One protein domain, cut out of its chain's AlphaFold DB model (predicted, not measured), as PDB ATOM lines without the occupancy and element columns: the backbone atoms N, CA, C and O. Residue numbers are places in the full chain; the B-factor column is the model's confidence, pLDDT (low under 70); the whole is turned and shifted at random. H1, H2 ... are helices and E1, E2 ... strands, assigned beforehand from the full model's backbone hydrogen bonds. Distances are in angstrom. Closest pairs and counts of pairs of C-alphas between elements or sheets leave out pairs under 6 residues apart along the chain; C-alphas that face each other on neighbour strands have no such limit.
ATOM      1  N   TYR A  52      48.702 -40.730   9.428       57.47
ATOM      2  CA  TYR A  52      48.047 -41.047  10.698       57.47
ATOM      3  C   TYR A  52      47.518 -42.483  10.639       57.47
ATOM      4  O   TYR A  52      46.632 -42.790   9.836       57.47
ATOM      5  N   GLU A  53      48.085 -43.371  11.458       59.41
ATOM      6  CA  GLU A  53      47.636 -44.765  11.623       59.41
ATOM      7  C   GLU A  53      46.309 -44.849  12.415       59.41
ATOM      8  O   GLU A  53      45.592 -45.849  12.349       59.41
ATOM      9  N   GLU A  54      45.967 -43.765  13.116       74.38
ATOM     10  CA  GLU A  54      44.865 -43.626  14.070       74.38
ATOM     11  C   GLU A  54      43.641 -42.866  13.516       74.38
ATOM     12  O   GLU A  54      43.612 -42.426  12.363       74.38
ATOM     13  N   ASP A  55      42.595 -42.781  14.343       84.94
ATOM     14  CA  ASP A  55      41.336 -42.084  14.073       84.94
ATOM     15  C   ASP A  55      41.434 -40.621  14.529       84.94
ATOM     16  O   ASP A  55      41.459 -40.340  15.727       84.94
ATOM     17  N   LEU A  56      41.520 -39.693  13.574       88.56
ATOM     18  CA  LEU A  56      41.776 -38.273  13.822       88.56
ATOM     19  C   LEU A  56      40.613 -37.401  13.348       88.56
ATOM     20  O   LEU A  56      40.116 -37.559  12.231       88.56
ATOM     21  N   TRP A  57      40.256 -36.400  14.151       88.88
ATOM     22  CA  TRP A  57      39.339 -35.332  13.757       88.88
ATOM     23  C   TRP A  57      40.104 -34.067  13.369       88.88
ATOM     24  O   TRP A  57      40.795 -33.472  14.190       88.88
ATOM     25  N   VAL A  58      39.973 -33.640  12.111       90.19
ATOM     26  CA  VAL A  58      40.661 -32.459  11.572       90.19
ATOM     27  C   VAL A  58      39.648 -31.364  11.241       90.19
ATOM     28  O   VAL A  58      38.779 -31.588  10.394       90.19
ATOM     29  N   PRO A  59      39.739 -30.166  11.845       91.31
ATOM     30  CA  PRO A  59      38.861 -29.057  11.498       91.31
ATOM     31  C   PRO A  59      39.147 -28.552  10.076       91.31
ATOM     32  O   PRO A  59      40.294 -28.429   9.650       91.31
ATOM     33  N   THR A  60      38.090 -28.249   9.329       92.25
ATOM     34  CA  THR A  60      38.159 -27.721   7.963       92.25
ATOM     35  C   THR A  60      36.937 -26.863   7.632       92.25
ATOM     36  O   THR A  60      35.989 -26.759   8.414       92.25
ATOM     37  N   THR A  61      36.918 -26.284   6.437       94.06
ATOM     38  CA  THR A  61      35.812 -25.458   5.948       94.06
ATOM     39  C   THR A  61      35.180 -26.092   4.716       94.06
ATOM     40  O   THR A  61      35.866 -26.465   3.766       94.06
ATOM     41  N   CYS A  62      33.852 -26.191   4.700       93.94
ATOM     42  CA  CYS A  62      33.114 -26.675   3.541       93.94
ATOM     43  C   CYS A  62      33.024 -25.597   2.450       93.94
ATOM     44  O   CYS A  62      32.450 -24.533   2.670       93.94
ATOM     45  N   LEU A  63      33.507 -25.919   1.245       93.81
ATOM     46  CA  LEU A  63      33.526 -25.021   0.079       93.81
ATOM     47  C   LEU A  63      32.551 -25.413  -1.054       93.81
ATOM     48  O   LEU A  63      32.682 -24.935  -2.176       93.81
ATOM     49  N   LEU A  64      31.548 -26.265  -0.793       93.88
ATOM     50  CA  LEU A  64      30.563 -26.657  -1.827       93.88
ATOM     51  C   LEU A  64      29.534 -25.562  -2.140       93.88
ATOM     52  O   LEU A  64      28.774 -25.668  -3.102       93.88
ATOM     53  N   CYS A  65      29.452 -24.541  -1.293       94.00
ATOM     54  CA  CYS A  65      28.590 -23.386  -1.487       94.00
ATOM     55  C   CYS A  65      29.198 -22.158  -0.796       94.00
ATOM     56  O   CYS A  65      30.072 -22.326   0.059       94.00
ATOM     57  N   PRO A  66      28.704 -20.944  -1.094       94.69
ATOM     58  CA  PRO A  66      29.243 -19.708  -0.524       94.69
ATOM     59  C   PRO A  66      29.094 -19.576   0.999       94.69
ATOM     60  O   PRO A  66      29.694 -18.681   1.579       94.69
ATOM     61  N   ALA A  67      28.306 -20.437   1.656       92.62
ATOM     62  CA  ALA A  67      28.065 -20.353   3.098       92.62
ATOM     63  C   ALA A  67      29.313 -20.627   3.953       92.62
ATOM     64  O   ALA A  67      29.356 -20.192   5.098       92.62
ATOM     65  N   GLY A  68      30.304 -21.365   3.433       92.56
ATOM     66  CA  GLY A  68      31.580 -21.563   4.130       92.56
ATOM     67  C   GLY A  68      31.455 -22.211   5.515       92.56
ATOM     68  O   GLY A  68      32.148 -21.802   6.443       92.56
ATOM     69  N   CYS A  69      30.555 -23.186   5.692       94.38
ATOM     70  CA  CYS A  69      30.298 -23.790   7.004       94.38
ATOM     71  C   CYS A  69      31.568 -24.420   7.602       94.38
ATOM     72  O   CYS A  69      32.311 -25.115   6.900       94.38
ATOM     73  N   SER A  70      31.780 -24.238   8.908       95.44
ATOM     74  CA  SER A  70      32.883 -24.879   9.627       95.44
ATOM     75  C   SER A  70      32.552 -26.334   9.934       95.44
ATOM     76  O   SER A  70      31.458 -26.678  10.392       95.44
ATOM     77  N   THR A  71      33.511 -27.207   9.670       94.69
ATOM     78  CA  THR A  71      33.325 -28.657   9.672       94.69
ATOM     79  C   THR A  71      34.537 -29.363  10.255       94.69
ATOM     80  O   THR A  71      35.582 -28.754  10.465       94.69
ATOM     81  N   GLN A  72      34.390 -30.644  10.546       92.88
ATOM     82  CA  GLN A  72      35.459 -31.510  11.012       92.88
ATOM     83  C   GLN A  72      35.435 -32.815  10.214       92.88
ATOM     84  O   GLN A  72      34.378 -33.393   9.946       92.88
ATOM     85  N   LEU A  73      36.616 -33.241   9.785       92.56
ATOM     86  CA  LEU A  73      36.838 -34.454   9.014       92.56
ATOM     87  C   LEU A  73      37.288 -35.556   9.949       92.56
ATOM     88  O   LEU A  73      38.268 -35.367  10.660       92.56
ATOM     89  N   ARG A  74      36.647 -36.718   9.883       91.50
ATOM     90  CA  ARG A  74      37.180 -37.932  10.497       91.50
ATOM     91  C   ARG A  74      38.079 -38.642   9.497       91.50
ATOM     92  O   ARG A  74      37.605 -39.082   8.440       91.50
ATOM     93  N   LEU A  75      39.360 -38.735   9.822       90.50
ATOM     94  CA  LEU A  75      40.371 -39.441   9.054       90.50
ATOM     95  C   LEU A  75      40.714 -40.752   9.759       90.50
ATOM     96  O   LEU A  75      41.078 -40.741  10.924       90.50
ATOM     97  N   ILE A  76      40.644 -41.869   9.039       89.62
ATOM     98  CA  ILE A  76      41.128 -43.171   9.514       89.62
ATOM     99  C   ILE A  76      42.152 -43.663   8.504       89.62
ATOM    100  O   ILE A  76      41.839 -43.756   7.311       89.62
ATOM    101  N   LYS A  77      43.371 -43.984   8.953       88.06
ATOM    102  CA  LYS A  77      44.468 -44.411   8.062       88.06
ATOM    103  C   LYS A  77      44.676 -43.426   6.906       88.06
ATOM    104  O   LYS A  77      44.699 -43.812   5.735       88.06
ATOM    105  N   ASN A  78      44.719 -42.133   7.230       86.38
ATOM    106  CA  ASN A  78      44.823 -41.029   6.267       86.38
ATOM    107  C   ASN A  78      43.704 -40.935   5.205       86.38
ATOM    108  O   ASN A  78      43.852 -40.208   4.218       86.38
ATOM    109  N   ARG A  79      42.579 -41.642   5.373       89.38
ATOM    110  CA  ARG A  79      41.419 -41.544   4.477       89.38
ATOM    111  C   ARG A  79      40.249 -40.858   5.158       89.38
ATOM    112  O   ARG A  79      39.924 -41.165   6.298       89.38
ATOM    113  N   LEU A  80      39.596 -39.958   4.430       91.25
ATOM    114  CA  LEU A  80      38.354 -39.316   4.824       91.25
ATOM    115  C   LEU A  80      37.245 -40.363   4.905       91.25
ATOM    116  O   LEU A  80      36.815 -40.898   3.882       91.25
ATOM    117  N   VAL A  81      36.777 -40.617   6.124       91.56
ATOM    118  CA  VAL A  81      35.681 -41.552   6.400       91.56
ATOM    119  C   VAL A  81      34.381 -40.810   6.672       91.56
ATOM    120  O   VAL A  81      33.320 -41.267   6.248       91.56
ATOM    121  N   LYS A  82      34.440 -39.658   7.351       90.88
ATOM    122  CA  LYS A  82      33.237 -38.908   7.725       90.88
ATOM    123  C   LYS A  82      33.442 -37.404   7.653       90.88
ATOM    124  O   LYS A  82      34.523 -36.900   7.945       90.88
ATOM    125  N   PHE A  83      32.369 -36.712   7.293       92.88
ATOM    126  CA  PHE A  83      32.264 -35.261   7.303       92.88
ATOM    127  C   PHE A  83      31.192 -34.870   8.320       92.88
ATOM    128  O   PHE A  83      30.063 -35.347   8.218       92.88
ATOM    129  N   GLU A  84      31.528 -34.024   9.287       92.31
ATOM    130  CA  GLU A  84      30.575 -33.507  10.276       92.31
ATOM    131  C   GLU A  84      30.723 -31.996  10.445       92.31
ATOM    132  O   GLU A  84      31.739 -31.409  10.074       92.31
ATOM    133  N   GLY A  85      29.699 -31.341  10.988       94.06
ATOM    134  CA  GLY A  85      29.818 -29.944  11.387       94.06
ATOM    135  C   GLY A  85      30.687 -29.803  12.627       94.06
ATOM    136  O   GLY A  85      30.647 -30.650  13.512       94.06
ATOM    137  N   ASN A  86      31.454 -28.717  12.705       94.25
ATOM    138  CA  ASN A  86      32.220 -28.417  13.905       94.25
ATOM    139  C   ASN A  86      31.263 -27.861  14.982       94.25
ATOM    140  O   ASN A  86      30.712 -26.774  14.772       94.25
ATOM    141  N   PRO A  87      31.057 -28.555  16.120       90.75
ATOM    142  CA  PRO A  87      30.133 -28.112  17.166       90.75
ATOM    143  C   PRO A  87      30.588 -26.824  17.863       90.75
ATOM    144  O   PRO A  87      29.765 -26.122  18.438       90.75
ATOM    145  N   VAL A  88      31.880 -26.496  17.797       91.69
ATOM    146  CA  VAL A  88      32.461 -25.290  18.408       91.69
ATOM    147  C   VAL A  88      32.277 -24.057  17.513       91.69
ATOM    148  O   VAL A  88      32.476 -22.929  17.955       91.69
ATOM    149  N   SER A  89      31.912 -24.236  16.240       90.69
ATOM    150  CA  SER A  89      31.835 -23.110  15.314       90.69
ATOM    151  C   SER A  89      30.630 -22.206  15.581       90.69
ATOM    152  O   SER A  89      29.503 -22.700  15.549       90.69
ATOM    153  N   PRO A  90      30.825 -20.876  15.681       91.38
ATOM    154  CA  PRO A  90      29.726 -19.929  15.858       91.38
ATOM    155  C   PRO A  90      28.860 -19.759  14.600       91.38
ATOM    156  O   PRO A  90      27.772 -19.200  14.673       91.38
ATOM    157  N   ILE A  91      29.341 -20.206  13.432       90.12
ATOM    158  CA  ILE A  91      28.651 -20.008  12.149       90.12
ATOM    159  C   ILE A  91      27.483 -20.985  12.010       90.12
ATOM    160  O   ILE A  91      26.402 -20.614  11.562       90.12
ATOM    161  N   ASN A  92      27.713 -22.250  12.352       91.44
ATOM    162  CA  ASN A  92      26.762 -23.327  12.102       91.44
ATOM    163  C   ASN A  92      26.489 -24.222  13.315       91.44
ATOM    164  O   ASN A  92      25.611 -25.075  13.213       91.44
ATOM    165  N   ASN A  93      27.187 -24.047  14.444       92.38
ATOM    166  CA  ASN A  93      26.965 -24.792  15.691       92.38
ATOM    167  C   ASN A  93      26.867 -26.317  15.472       92.38
ATOM    168  O   ASN A  93      25.969 -26.980  15.986       92.38
ATOM    169  N   GLY A  94      27.729 -26.879  14.616       92.25
ATOM    170  CA  GLY A  94      27.716 -28.307  14.269       92.25
ATOM    171  C   GLY A  94      26.688 -28.741  13.214       92.25
ATOM    172  O   GLY A  94      26.743 -29.876  12.744       92.25
ATOM    173  N   SER A  95      25.793 -27.859  12.767       93.12
ATOM    174  CA  SER A  95      24.806 -28.178  11.729       93.12
ATOM    175  C   SER A  95      25.428 -28.157  10.331       93.12
ATOM    176  O   SER A  95      26.155 -27.228   9.971       93.12
ATOM    177  N   ILE A  96      25.125 -29.164   9.508       95.00
ATOM    178  CA  ILE A  96      25.556 -29.232   8.105       95.00
ATOM    179  C   ILE A  96      24.438 -29.762   7.206       95.00
ATOM    180  O   ILE A  96      23.613 -30.573   7.613       95.00
ATOM    181  N   CYS A  97      24.421 -29.305   5.955       95.06
ATOM    182  CA  CYS A  97      23.513 -29.811   4.926       95.06
ATOM    183  C   CYS A  97      23.995 -31.189   4.399       95.06
ATOM    184  O   CYS A  97      25.067 -31.650   4.791       95.06
ATOM    185  N   PRO A  98      23.268 -31.885   3.503       94.38
ATOM    186  CA  PRO A  98      23.708 -33.195   3.004       94.38
ATOM    187  C   PRO A  98      24.899 -33.118   2.034       94.38
ATOM    188  O   PRO A  98      25.638 -34.087   1.899       94.38
ATOM    189  N   ARG A  99      25.145 -31.965   1.396       94.12
ATOM    190  CA  ARG A  99      26.184 -31.787   0.360       94.12
ATOM    191  C   ARG A  99      27.594 -32.232   0.791       94.12
ATOM    192  O   ARG A  99      28.233 -32.932   0.009       94.12
ATOM    193  N   PRO A 100      28.097 -31.893   1.995       93.44
ATOM    194  CA  PRO A 100      29.452 -32.240   2.403       93.44
ATOM    195  C   PRO A 100      29.669 -33.748   2.557       93.44
ATOM    196  O   PRO A 100      30.793 -34.217   2.440       93.44
ATOM    197  N   HIS A 101      28.606 -34.532   2.739       91.81
ATOM    198  CA  HIS A 101      28.710 -35.988   2.809       91.81
ATOM    199  C   HIS A 101      29.166 -36.600   1.472       91.81
ATOM    200  O   HIS A 101      29.723 -37.694   1.461       91.81
ATOM    201  N   ALA A 102      29.010 -35.876   0.356       92.12
ATOM    202  CA  ALA A 102      29.516 -36.281  -0.953       92.12
ATOM    203  C   ALA A 102      31.010 -35.957  -1.172       92.12
ATOM    204  O   ALA A 102      31.566 -36.351  -2.195       92.12
ATOM    205  N   TYR A 103      31.700 -35.274  -0.243       91.50
ATOM    206  CA  TYR A 103      33.124 -34.929  -0.416       91.50
ATOM    207  C   TYR A 103      34.026 -36.139  -0.638       91.50
ATOM    208  O   TYR A 103      34.979 -36.051  -1.411       91.50
ATOM    209  N   SER A 104      33.722 -37.269   0.002       91.06
ATOM    210  CA  SER A 104      34.469 -38.514  -0.192       91.06
ATOM    211  C   SER A 104      34.468 -38.945  -1.662       91.06
ATOM    212  O   SER A 104      35.507 -39.338  -2.184       91.06
ATOM    213  N   GLN A 105      33.346 -38.779  -2.365       92.19
ATOM    214  CA  GLN A 105      33.234 -39.105  -3.786       92.19
ATOM    215  C   GLN A 105      34.056 -38.151  -4.656       92.19
ATOM    216  O   GLN A 105      34.720 -38.599  -5.583       92.19
ATOM    217  N   PHE A 106      34.074 -36.851  -4.344       90.88
ATOM    218  CA  PHE A 106      34.872 -35.878  -5.098       90.88
ATOM    219  C   PHE A 106      36.381 -36.093  -4.925       90.88
ATOM    220  O   PHE A 106      37.133 -36.036  -5.896       90.88
ATOM    221  N   ILE A 107      36.833 -36.353  -3.695       91.69
ATOM    222  CA  ILE A 107      38.259 -36.532  -3.383       91.69
ATOM    223  C   ILE A 107      38.788 -37.845  -3.971       91.69
ATOM    224  O   ILE A 107      39.909 -37.876  -4.483       91.69
ATOM    225  N   TYR A 108      37.979 -38.907  -3.924       92.94
ATOM    226  CA  TYR A 108      38.342 -40.244  -4.400       92.94
ATOM    227  C   TYR A 108      37.811 -40.575  -5.797       92.94
ATOM    228  O   TYR A 108      37.863 -41.734  -6.205       92.94
ATOM    229  N   SER A 109      37.328 -39.577  -6.542       95.00
ATOM    230  CA  SER A 109      36.859 -39.789  -7.910       95.00
ATOM    231  C   SER A 109      38.001 -40.311  -8.798       95.00
ATOM    232  O   SER A 109      39.092 -39.724  -8.782       95.00
ATOM    233  N   PRO A 110      37.776 -41.378  -9.592       94.69
ATOM    234  CA  PRO A 110      38.772 -41.872 -10.541       94.69
ATOM    235  C   PRO A 110      39.101 -40.836 -11.625       94.69
ATOM    236  O   PRO A 110      40.242 -40.790 -12.083       94.69
ATOM    237  N   ASP A 111      38.146 -39.960 -11.951       94.31
ATOM    238  CA  ASP A 111      38.261 -38.936 -12.996       94.31
ATOM    239  C   ASP A 111      38.963 -37.655 -12.510       94.31
ATOM    240  O   ASP A 111      39.106 -36.679 -13.250       94.31
ATOM    241  N   ARG A 112      39.396 -37.615 -11.244       94.19
ATOM    242  CA  ARG A 112      40.089 -36.454 -10.680       94.19
ATOM    243  C   ARG A 112      41.430 -36.240 -11.384       94.19
ATOM    244  O   ARG A 112      42.278 -37.129 -11.400       94.19
ATOM    245  N   LEU A 113      41.664 -35.019 -11.873       92.44
ATOM    246  CA  LEU A 113      42.945 -34.616 -12.458       92.44
ATOM    247  C   LEU A 113      44.087 -34.766 -11.439       92.44
ATOM    248  O   LEU A 113      44.065 -34.154 -10.369       92.44
ATOM    249  N   LYS A 114      45.088 -35.586 -11.783       90.31
ATOM    250  CA  LYS A 114      46.270 -35.863 -10.943       90.31
ATOM    251  C   LYS A 114      47.505 -35.080 -11.382       90.31
ATOM    252  O   LYS A 114      48.397 -34.842 -10.571       90.31
ATOM    253  N   ARG A 115      47.557 -34.684 -12.657       89.75
ATOM    254  CA  ARG A 115      48.652 -33.925 -13.268       89.75
ATOM    255  C   ARG A 115      48.104 -32.684 -13.977       89.75
ATOM    256  O   ARG A 115      46.946 -32.691 -14.402       89.75
ATOM    257  N   PRO A 116      48.901 -31.611 -14.079       89.06
ATOM    258  CA  PRO A 116      48.541 -30.443 -14.861       89.06
ATOM    259  C   PRO A 116      48.489 -30.811 -16.346       89.06
ATOM    260  O   PRO A 116      49.265 -31.637 -16.830       89.06
ATOM    261  N   LEU A 117      47.561 -30.181 -17.059       89.62
ATOM    262  CA  LEU A 117      47.341 -30.385 -18.485       89.62
ATOM    263  C   LEU A 117      47.580 -29.074 -19.230       89.62
ATOM    264  O   LEU A 117      47.126 -28.015 -18.794       89.62
ATOM    265  N   ILE A 118      48.248 -29.152 -20.379       87.00
ATOM    266  CA  ILE A 118      48.407 -28.033 -21.306       87.00
ATOM    267  C   ILE A 118      47.755 -28.359 -22.643       87.00
ATOM    268  O   ILE A 118      47.707 -29.511 -23.081       87.00
ATOM    269  N   ARG A 119      47.258 -27.315 -23.301       87.00
ATOM    270  CA  ARG A 119      46.758 -27.391 -24.666       87.00
ATOM    271  C   ARG A 119      47.497 -26.366 -25.516       87.00
ATOM    272  O   ARG A 119      47.408 -25.173 -25.240       87.00
ATOM    273  N   GLU A 120      48.225 -26.843 -26.519       82.62
ATOM    274  CA  GLU A 120      49.055 -26.004 -27.397       82.62
ATOM    275  C   GLU A 120      48.206 -25.124 -28.323       82.62
ATOM    276  O   GLU A 120      48.518 -23.958 -28.535       82.62
ATOM    277  N   GLU A 121      47.080 -25.645 -28.815       85.12
ATOM    278  CA  GLU A 121      46.198 -24.952 -29.753       85.12
ATOM    279  C   GLU A 121      44.731 -25.175 -29.375       85.12
ATOM    280  O   GLU A 121      44.369 -26.177 -28.765       85.12
ATOM    281  N   ARG A 122      43.819 -24.272 -29.759       80.56
ATOM    282  CA  ARG A 122      42.399 -24.368 -29.358       80.56
ATOM    283  C   ARG A 122      41.698 -25.677 -29.755       80.56
ATOM    284  O   ARG A 122      40.686 -26.002 -29.138       80.56
ATOM    285  N   LYS A 123      42.203 -26.396 -30.760       83.81
ATOM    286  CA  LYS A 123      41.627 -27.652 -31.271       83.81
ATOM    287  C   LYS A 123      42.512 -28.883 -31.036       83.81
ATOM    288  O   LYS A 123      42.152 -29.956 -31.505       83.81
ATOM    289  N   SER A 124      43.643 -28.754 -30.338       85.50
ATOM    290  CA  SER A 124      44.520 -29.897 -30.069       85.50
ATOM    291  C   SER A 124      44.110 -30.665 -28.808       85.50
ATOM    292  O   SER A 124      43.360 -30.166 -27.962       85.50
ATOM    293  N   ASN A 125      44.591 -31.905 -28.696       90.06
ATOM    294  CA  ASN A 125      44.395 -32.739 -27.512       90.06
ATOM    295  C   ASN A 125      45.169 -32.177 -26.307       90.06
ATOM    296  O   ASN A 125      46.216 -31.544 -26.464       90.06
ATOM    297  N   TRP A 126      44.663 -32.438 -25.101       89.44
ATOM    298  CA  TRP A 126      45.374 -32.129 -23.861       89.44
ATOM    299  C   TRP A 126      46.612 -33.016 -23.717       89.44
ATOM    300  O   TRP A 126      46.538 -34.223 -23.944       89.44
ATOM    301  N   LYS A 127      47.736 -32.421 -23.318       88.88
ATOM    302  CA  LYS A 127      48.977 -33.128 -22.982       88.88
ATOM    303  C   LYS A 127      49.289 -32.930 -21.498       88.88
ATOM    304  O   LYS A 127      49.143 -31.819 -20.984       88.88
ATOM    305  N   GLU A 128      49.704 -33.991 -20.814       89.94
ATOM    306  CA  GLU A 128      50.173 -33.917 -19.425       89.94
ATOM    307  C   GLU A 128      51.546 -33.248 -19.346       89.94
ATOM    308  O   GLU A 128      52.412 -33.495 -20.183       89.94
ATOM    309  N   ILE A 129      51.746 -32.413 -18.325       88.00
ATOM    310  CA  ILE A 129      53.042 -31.794 -18.021       88.00
ATOM    311  C   ILE A 129      53.444 -32.058 -16.566       88.00
ATOM    312  O   ILE A 129      52.649 -32.531 -15.747       88.00
ATOM    313  N   GLU A 130      54.698 -31.767 -16.233       85.44
ATOM    314  CA  GLU A 130      55.213 -31.898 -14.870       85.44
ATOM    315  C   GLU A 130      55.101 -30.591 -14.084       85.44
ATOM    316  O   GLU A 130      55.117 -29.492 -14.639       85.44
ATOM    317  N   TRP A 131      54.998 -30.714 -12.760       79.56
ATOM    318  CA  TRP A 131      55.088 -29.575 -11.856       79.56
ATOM    319  C   TRP A 131      56.554 -29.153 -11.716       79.56
ATOM    320  O   TRP A 131      57.320 -29.825 -11.031       79.56
ATOM    321  N   ILE A 132      56.951 -28.037 -12.327       74.94
ATOM    322  CA  ILE A 132      58.303 -27.480 -12.177       74.94
ATOM    323  C   ILE A 132      58.248 -26.346 -11.143       74.94
ATOM    324  O   ILE A 132      57.628 -25.314 -11.373       74.94
ATOM    325  N   GLY A 133      58.853 -26.541  -9.967       60.25
ATOM    326  CA  GLY A 133      59.117 -25.461  -8.998       60.25
ATOM    327  C   GLY A 133      57.906 -24.673  -8.470       60.25
ATOM    328  O   GLY A 133      58.076 -23.547  -8.019       60.25
ATOM    329  N   GLY A 134      56.686 -25.218  -8.538       58.06
ATOM    330  CA  GLY A 134      55.465 -24.515  -8.111       58.06
ATOM    331  C   GLY A 134      54.922 -23.497  -9.123       58.06
ATOM    332  O   GLY A 134      53.888 -22.885  -8.867       58.06
TER     333      GLY A 134
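This is residues 52 to 134 of the 152 residues of an uncharacterized protein of Nitrososphaeria archaeon (UniProt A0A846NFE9). Little of this is regular structure: a strongly twisted sheet of three strands has short helix H1 over its edge strand E3, and a long tail, residues 108 to 134, runs away and folds back. Of 83 printed residues, 30 are in named elements, class mixed: E1, E2, E3, an antiparallel meander, each strand beside the one before, then H1. It is only just loose, close to extended: radius of gyration of the C-alphas 17.3 A, spans 49 by 33 by 25 A.

Start at E2, residues 70 to 76. It forms hairpins with E1, residues 55 to 61 (N 58 to O 73, 2.8 A), and E3, residues 79 to 85 (N 74 to O 82, 2.9 A). H1, residues 99 to 107, is on the sheet, height 8.5 A; the closest C-alphas, Phe 83 and His 101, are 5.8 A apart. In H1, 2 of 5 O i to N i+4 and 4 of 6 O i to N i+3 pairs are within hydrogen-bond range.

From C-alpha 55 at (41.336, -42.084, 14.073) E1 runs 19.3 A; E2 spans 20.1 A, E3 17.8 A. H1, 13.5 A, ends at C-alpha 107, (38.259, -36.532, -3.383).

The printed part has no cut; the E3 to H1 link is long. Residues 52 to 53 and 133 to 134 have pLDDT under 70.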